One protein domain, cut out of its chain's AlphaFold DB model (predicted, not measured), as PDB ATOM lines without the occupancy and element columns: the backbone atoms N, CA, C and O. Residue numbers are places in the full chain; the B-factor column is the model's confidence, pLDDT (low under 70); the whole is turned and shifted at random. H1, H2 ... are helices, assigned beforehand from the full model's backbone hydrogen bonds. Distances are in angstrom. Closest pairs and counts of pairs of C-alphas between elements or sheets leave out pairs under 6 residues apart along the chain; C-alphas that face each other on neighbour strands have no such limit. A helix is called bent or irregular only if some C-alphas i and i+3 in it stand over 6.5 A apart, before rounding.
ATOM      1  N   SER A 444      93.241 100.662 101.094       44.62
ATOM      2  CA  SER A 444      93.050 101.315 102.394       44.62
ATOM      3  C   SER A 444      92.283 102.612 102.134       44.62
ATOM      4  O   SER A 444      92.745 103.490 101.409       44.62
ATOM      5  N   ARG A 445      91.064 102.701 102.665       44.81
ATOM      6  CA  ARG A 445      90.114 103.788 102.397       44.81
ATOM      7  C   ARG A 445      90.562 105.136 102.999       44.81
ATOM      8  O   ARG A 445      89.826 106.103 102.866       44.81
ATOM      9  N   ALA A 446      91.738 105.192 103.633       51.53
ATOM     10  CA  ALA A 446      92.247 106.340 104.384       51.53
ATOM     11  C   ALA A 446      93.183 107.280 103.596       51.53
ATOM     12  O   ALA A 446      93.382 108.404 104.030       51.53
ATOM     13  N   TYR A 447      93.700 106.881 102.427       52.16
ATOM     14  CA  TYR A 447      94.601 107.720 101.617       52.16
ATOM     15  C   TYR A 447      94.048 107.933 100.205       52.16
ATOM     16  O   TYR A 447      94.659 107.562  99.213       52.16
ATOM     17  N   ARG A 448      92.835 108.492 100.118       45.44
ATOM     18  CA  ARG A 448      92.293 109.053  98.862       45.44
ATOM     19  C   ARG A 448      92.423 110.581  98.838       45.44
ATOM     20  O   ARG A 448      91.522 111.261  98.359       45.44
ATOM     21  N   ALA A 449      93.514 111.098  99.395       51.62
ATOM     22  CA  ALA A 449      94.121 112.327  98.898       51.62
ATOM     23  C   ALA A 449      95.010 111.943  97.705       51.62
ATOM     24  O   ALA A 449      95.315 110.760  97.548       51.62
ATOM     25  N   ASP A 450      95.355 112.914  96.863       64.44
ATOM     26  CA  ASP A 450      96.297 112.764  95.747       64.44
ATOM     27  C   ASP A 450      97.440 111.788  96.094       64.44
ATOM     28  O   ASP A 450      98.009 111.874  97.187       64.44
ATOM     29  N   GLU A 451      97.725 110.824  95.211       59.69
ATOM     30  CA  GLU A 451      98.704 109.754  95.467       59.69
ATOM     31  C   GLU A 451     100.069 110.348  95.854       59.69
ATOM     32  O   GLU A 451     100.735 109.827  96.751       59.69
ATOM     33  N   ASP A 452     100.421 111.495  95.269       66.50
ATOM     34  CA  ASP A 452     101.650 112.231  95.563       66.50
ATOM     35  C   ASP A 452     101.667 112.821  96.985       66.50
ATOM     36  O   ASP A 452     102.686 112.754  97.680       66.50
ATOM     37  N   GLU A 453     100.535 113.333  97.475       69.19
ATOM     38  CA  GLU A 453     100.437 113.873  98.837       69.19
ATOM     39  C   GLU A 453     100.428 112.743  99.877       69.19
ATOM     40  O   GLU A 453     101.056 112.856 100.930       69.19
ATOM     41  N   ALA A 454      99.803 111.605  99.562       67.06
ATOM     42  CA  ALA A 454      99.859 110.414 100.409       67.06
ATOM     43  C   ALA A 454     101.289 109.852 100.521       67.06
ATOM     44  O   ALA A 454     101.726 109.486 101.619       67.06
ATOM     45  N   ILE A 455     102.040 109.818  99.413       71.94
ATOM     46  CA  ILE A 455     103.457 109.422  99.403       71.94
ATOM     47  C   ILE A 455     104.280 110.393 100.252       71.94
ATOM     48  O   ILE A 455     105.072 109.958 101.089       71.94
ATOM     49  N   LYS A 456     104.067 111.700 100.090       76.06
ATOM     50  CA  LYS A 456     104.784 112.737 100.838       76.06
ATOM     51  C   LYS A 456     104.533 112.664 102.347       76.06
ATOM     52  O   LYS A 456     105.498 112.715 103.105       76.06
ATOM     53  N   ILE A 457     103.280 112.493 102.778       76.12
ATOM     54  CA  ILE A 457     102.928 112.299 104.197       76.12
ATOM     55  C   ILE A 457     103.621 111.045 104.739       76.12
ATOM     56  O   ILE A 457     104.281 111.102 105.772       76.12
ATOM     57  N   THR A 458     103.556 109.936 103.996       75.94
ATOM     58  CA  THR A 458     104.201 108.677 104.392       75.94
ATOM     59  C   THR A 458     105.715 108.854 104.561       75.94
ATOM     60  O   THR A 458     106.270 108.389 105.553       75.94
ATOM     61  N   LEU A 459     106.389 109.549 103.637       79.69
ATOM     62  CA  LEU A 459     107.827 109.833 103.728       79.69
ATOM     63  C   LEU A 459     108.166 110.690 104.954       79.69
ATOM     64  O   LEU A 459     109.114 110.375 105.676       79.69
ATOM     65  N   GLN A 460     107.380 111.735 105.222       81.75
ATOM     66  CA  GLN A 460     107.563 112.588 106.401       81.75
ATOM     67  C   GLN A 460     107.380 111.805 107.704       81.75
ATOM     68  O   GLN A 460     108.211 111.925 108.605       81.75
ATOM     69  N   ASP A 461     106.350 110.962 107.782       81.44
ATOM     70  CA  ASP A 461     106.104 110.108 108.943       81.44
ATOM     71  C   ASP A 461     107.231 109.093 109.151       81.44
ATOM     72  O   ASP A 461     107.702 108.938 110.278       81.44
ATOM     73  N   THR A 462     107.722 108.453 108.079       84.06
ATOM     74  CA  THR A 462     108.869 107.539 108.192       84.06
ATOM     75  C   THR A 462     110.119 108.251 108.694       84.06
ATOM     76  O   THR A 462     110.772 107.749 109.603       84.06
ATOM     77  N   GLN A 463     110.424 109.440 108.165       84.56
ATOM     78  CA  GLN A 463     111.600 110.205 108.572       84.56
ATOM     79  C   GLN A 463     111.506 110.613 110.046       84.56
ATOM     80  O   GLN A 463     112.447 110.389 110.805       84.56
ATOM     81  N   ARG A 464     110.345 111.132 110.472       88.56
ATOM     82  CA  ARG A 464     110.096 111.506 111.871       88.56
ATOM     83  C   ARG A 464     110.284 110.316 112.810       88.56
ATOM     84  O   ARG A 464     110.959 110.450 113.827       88.56
ATOM     85  N   LEU A 465     109.701 109.161 112.482       85.50
ATOM     86  CA  LEU A 465     109.803 107.965 113.320       85.50
ATOM     87  C   LEU A 465     111.232 107.412 113.368       85.50
ATOM     88  O   LEU A 465     111.678 107.005 114.439       85.50
ATOM     89  N   THR A 466     111.974 107.451 112.259       84.81
ATOM     90  CA  THR A 466     113.398 107.086 112.231       84.81
ATOM     91  C   THR A 466     114.249 108.036 113.083       84.81
ATOM     92  O   THR A 466     115.155 107.589 113.785       84.81
ATOM     93  N   ASP A 467     113.967 109.337 113.067       86.75
ATOM     94  CA  ASP A 467     114.691 110.315 113.888       86.75
ATOM     95  C   ASP A 467     114.377 110.141 115.384       86.75
ATOM     96  O   ASP A 467     115.281 110.187 116.224       86.75
ATOM     97  N   GLU A 468     113.112 109.882 115.729       85.88
ATOM     98  CA  GLU A 468     112.691 109.571 117.101       85.88
ATOM     99  C   GLU A 468     113.331 108.279 117.613       85.88
ATOM    100  O   GLU A 468     113.828 108.253 118.743       85.88
ATOM    101  N   GLU A 469     113.394 107.250 116.770       83.81
ATOM    102  CA  GLU A 469     114.088 105.999 117.058       83.81
ATOM    103  C   GLU A 469     115.584 106.220 117.304       83.81
ATOM    104  O   GLU A 469     116.109 105.823 118.344       83.81
ATOM    105  N   ASN A 470     116.265 106.945 116.414       82.69
ATOM    106  CA  ASN A 470     117.689 107.258 116.560       82.69
ATOM    107  C   ASN A 470     117.991 108.136 117.783       82.69
ATOM    108  O   ASN A 470     119.125 108.157 118.269       82.69
ATOM    109  N   SER A 471     116.998 108.876 118.280       81.88
ATOM    110  CA  SER A 471     117.156 109.739 119.447       81.88
ATOM    111  C   SER A 471     117.191 108.977 120.778       81.88
ATOM    112  O   SER A 471     117.650 109.551 121.766       81.88
ATOM    113  N   ASN A 472     116.721 107.717 120.829       73.56
ATOM    114  CA  ASN A 472     116.556 106.910 122.054       73.56
ATOM    115  C   ASN A 472     115.771 107.612 123.189       73.56
ATOM    116  O   ASN A 472     115.915 107.268 124.361       73.56
ATOM    117  N   LYS A 473     114.950 108.623 122.868       77.12
ATOM    118  CA  LYS A 473     114.191 109.407 123.865       77.12
ATOM    119  C   LYS A 473     112.822 108.817 124.202       77.12
ATOM    120  O   LYS A 473     112.232 109.211 125.203       77.12
ATOM    121  N   ARG A 474     112.304 107.925 123.358       82.06
ATOM    122  CA  ARG A 474     110.991 107.284 123.501       82.06
ATOM    123  C   ARG A 474     111.154 105.784 123.707       82.06
ATOM    124  O   ARG A 474     112.146 105.205 123.270       82.06
ATOM    125  N   ASP A 475     110.171 105.174 124.367       85.25
ATOM    126  CA  ASP A 475     110.154 103.730 124.558       85.25
ATOM    127  C   ASP A 475     110.011 103.001 123.218       85.25
ATOM    128  O   ASP A 475     109.220 103.384 122.352       85.25
ATOM    129  N   GLN A 476     110.782 101.929 123.054       82.31
ATOM    130  CA  GLN A 476     110.829 101.167 121.811       82.31
ATOM    131  C   GLN A 476     109.468 100.541 121.469       82.31
ATOM    132  O   GLN A 476     109.139 100.424 120.287       82.31
ATOM    133  N   ALA A 477     108.656 100.151 122.463       84.44
ATOM    134  CA  ALA A 477     107.334  99.584 122.205       84.44
ATOM    135  C   ALA A 477     106.352 100.639 121.676       84.44
ATOM    136  O   ALA A 477     105.580 100.342 120.765       84.44
ATOM    137  N   ASP A 478     106.439 101.874 122.169       87.12
ATOM    138  CA  ASP A 478     105.599 102.977 121.698       87.12
ATOM    139  C   ASP A 478     105.945 103.358 120.251       87.12
ATOM    140  O   ASP A 478     105.059 103.494 119.406       87.12
ATOM    141  N   ILE A 479     107.242 103.457 119.934       86.31
ATOM    142  CA  ILE A 479     107.710 103.689 118.557       86.31
ATOM    143  C   ILE A 479     107.253 102.528 117.656       86.31
ATOM    144  O   ILE A 479     106.851 102.735 116.509       86.31
ATOM    145  N   ALA A 480     107.239 101.296 118.179       85.50
ATOM    146  CA  ALA A 480     106.744 100.128 117.460       85.50
ATOM    147  C   ALA A 480     105.287 100.185 117.080       85.50
ATOM    148  O   ALA A 480     104.927  99.760 115.973       85.50
ATOM    149  N   ASP A 481     104.465 100.672 117.991       86.31
ATOM    150  CA  ASP A 481     103.050 100.840 117.742       86.31
ATOM    151  C   ASP A 481     102.792 101.957 116.735       86.31
ATOM    152  O   ASP A 481     101.981 101.750 115.831       86.31
ATOM    153  N   ASP A 482     103.555 103.051 116.776       85.19
ATOM    154  CA  ASP A 482     103.463 104.123 115.777       85.19
ATOM    155  C   ASP A 482     103.829 103.631 114.370       85.19
ATOM    156  O   ASP A 482     103.057 103.822 113.426       85.19
ATOM    157  N   TRP A 483     104.925 102.882 114.217       85.06
ATOM    158  CA  TRP A 483     105.237 102.235 112.937       85.06
ATOM    159  C   TRP A 483     104.109 101.287 112.496       85.06
ATOM    160  O   TRP A 483     103.701 101.299 111.332       85.06
ATOM    161  N   ARG A 484     103.514 100.490 113.399       83.81
ATOM    162  CA  ARG A 484     102.401  99.579 113.041       83.81
ATOM    163  C   ARG A 484     101.176 100.309 112.478       83.81
ATOM    164  O   ARG A 484     100.433  99.680 111.713       83.81
ATOM    165  N   GLN A 485     100.970 101.590 112.796       82.00
ATOM    166  CA  GLN A 485      99.882 102.399 112.225       82.00
ATOM    167  C   GLN A 485     100.040 102.603 110.709       82.00
ATOM    168  O   GLN A 485      99.039 102.685 109.997       82.00
ATOM    169  N   MET A 486     101.268 102.527 110.180       75.38
ATOM    170  CA  MET A 486     101.566 102.573 108.736       75.38
ATOM    171  C   MET A 486     101.232 101.258 108.001       75.38
ATOM    172  O   MET A 486     101.599 101.042 106.841       75.38
ATOM    173  N   GLY A 487     100.545 100.326 108.664       78.00
ATOM    174  CA  GLY A 487     100.044  99.102 108.057       78.00
ATOM    175  C   GLY A 487     101.150  98.100 107.727       78.00
ATOM    176  O   GLY A 487     101.849  97.607 108.610       78.00
ATOM    177  N   ALA A 488     101.248  97.697 106.460       75.88
ATOM    178  CA  ALA A 488     102.204  96.678 106.024       75.88
ATOM    179  C   ALA A 488     103.658  97.175 106.067       75.88
ATOM    180  O   ALA A 488     104.546  96.414 106.449       75.88
ATOM    181  N   LEU A 489     103.873  98.450 105.726       78.19
ATOM    182  CA  LEU A 489     105.193  99.069 105.663       78.19
ATOM    183  C   LEU A 489     105.853  99.115 107.044       78.19
ATOM    184  O   LEU A 489     106.954  98.605 107.214       78.19
ATOM    185  N   GLY A 490     105.155  99.625 108.058       82.88
ATOM    186  CA  GLY A 490     105.734  99.675 109.397       82.88
ATOM    187  C   GLY A 490     105.826  98.317 110.094       82.88
ATOM    188  O   GLY A 490     106.715  98.094 110.908       82.88
ATOM    189  N   LYS A 491     105.000  97.329 109.716       81.50
ATOM    190  CA  LYS A 491     105.226  95.934 110.143       81.50
ATOM    191  C   LYS A 491     106.525  95.361 109.570       81.50
ATOM    192  O   LYS A 491     107.216  94.630 110.280       81.50
ATOM    193  N   LEU A 492     106.849  95.677 108.313       81.19
ATOM    194  CA  LEU A 492     108.115  95.286 107.693       81.19
ATOM    195  C   LEU A 492     109.296  96.002 108.360       81.19
ATOM    196  O   LEU A 492     110.259  95.331 108.717       81.19
ATOM    197  N   HIS A 493     109.179  97.312 108.605       84.69
ATOM    198  CA  HIS A 493     110.168  98.094 109.355       84.69
ATOM    199  C   HIS A 493     110.515  97.428 110.690       84.69
ATOM    200  O   HIS A 493     111.660  97.053 110.915       84.69
ATOM    201  N   ASN A 494     109.508  97.172 111.529       86.69
ATOM    202  CA  ASN A 494     109.724  96.604 112.860       86.69
ATOM    203  C   ASN A 494     110.400  95.231 112.806       86.69
ATOM    204  O   ASN A 494     111.161  94.888 113.704       86.69
ATOM    205  N   THR A 495     110.123  94.452 111.753       80.69
ATOM    206  CA  THR A 495     110.771  93.154 111.515       80.69
ATOM    207  C   THR A 495     112.241  93.303 111.139       80.69
ATOM    208  O   THR A 495     113.016  92.419 111.452       80.69
ATOM    209  N   ASN A 496     112.620  94.376 110.447       80.06
ATOM    210  CA  ASN A 496     113.996  94.609 110.014       80.06
ATOM    211  C   ASN A 496     114.857  95.280 111.091       80.06
ATOM    212  O   ASN A 496     116.065  95.077 111.120       80.06
ATOM    213  N   VAL A 497     114.254  96.135 111.920       78.69
ATOM    214  CA  VAL A 497     115.016  97.004 112.825       78.69
ATOM    215  C   VAL A 497     115.079  96.464 114.254       78.69
ATOM    216  O   VAL A 497     116.085  96.658 114.931       78.69
ATOM    217  N   TRP A 498     114.057  95.737 114.720       74.38
ATOM    218  CA  TRP A 498     114.001  95.264 116.113       74.38
ATOM    219  C   TRP A 498     113.944  93.749 116.294       74.38
ATOM    220  O   TRP A 498     113.990  93.281 117.433       74.38
ATOM    221  N   PHE A 499     113.823  92.991 115.207       59.53
ATOM    222  CA  PHE A 499     113.882  91.528 115.192       59.53
ATOM    223  C   PHE A 499     115.017  91.075 114.281       59.53
ATOM    224  O   PHE A 499     115.539  89.965 114.544       59.53
TER     225      PHE A 499
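AT A GLANCE: This is residues 444 to 499 of the 499 residues of an uncharacterized protein of Fusarium oxysporum (strain Fo5176) (UniProt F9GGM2). One long helix, H1, makes the longest axis; the short helix H2 folds back along its later part, and the equally short H3 folds back once more along H2, so that the three helices make a triangle and not a row. The beginning of H1 extends past the two short helices, and residues 448 to 453, of which 451 to 453 belong to H1, stick out at that end. The printed part has 56 residues with three named helices in the order H1, H2, H3 and no named strand, and its class is all helix. It is only just compact, close to loose, with a radius of gyration of the C-alphas of 12.0 A, and its elongated outline spans 34 by 18 by 16 A.

HOW THE PARTS SIT: Helix H1, residues 451 to 471, comes first, and a tight link of 4 residues leads to H2, residues 476 to 485. H1 and H2 touch, H1 with residues 462 to 469 alone; their closest C-alphas are those of Glu 469 and Ile 479, 6.9 A apart. They run opposite ways at a shallow tilt of 5 degrees and form a helical hairpin. A tight link of 2 residues leads from H2 to H3, residues 488 to 497. H2 and H3 touch, and their closest C-alphas, those of Trp 483 and Gly 490, are 4.4 A apart. They run opposite ways at a shallow tilt of 26 degrees and form a second helical hairpin. H1 and H3 are near each other, with no pair of C-alphas within 8 A but 6 pairs within 10 A. In H1, H2 and H3 every O i to N i+4 pair is within hydrogen-bond range.

IN THESE COORDINATES: H1 begins at Glu 451, whose C-alpha is at (98.704, 109.754, 95.467), and ends at Ser 471, with its C-alpha at (117.156, 109.739, 119.447), 30.3 A from first to last C-alpha. H2, from Gln 476 to Gln 485, is 14.6 A long. H3, from Ala 488 to Val 497, is 14.5 A long and ends with C-alpha 497 at (115.016, 97.004, 112.825). No helix is bent or irregular.

THE WHOLE: The two C-alphas farthest apart are those of Asp 450 and Phe 499, at 33.7 A. Residues 470 to 475 stand free, as do residues 448 to 453. Without these stretches the body has 44 residues and spans 28 by 20 by 16 A. The printed part has no cut, and no link between its helices is long. It ends at residue 499, the chain's last residue. The mean pLDDT of the printed part is 76.3; residues 444 to 454 and residue 499 are under 70, where the model's confidence is low.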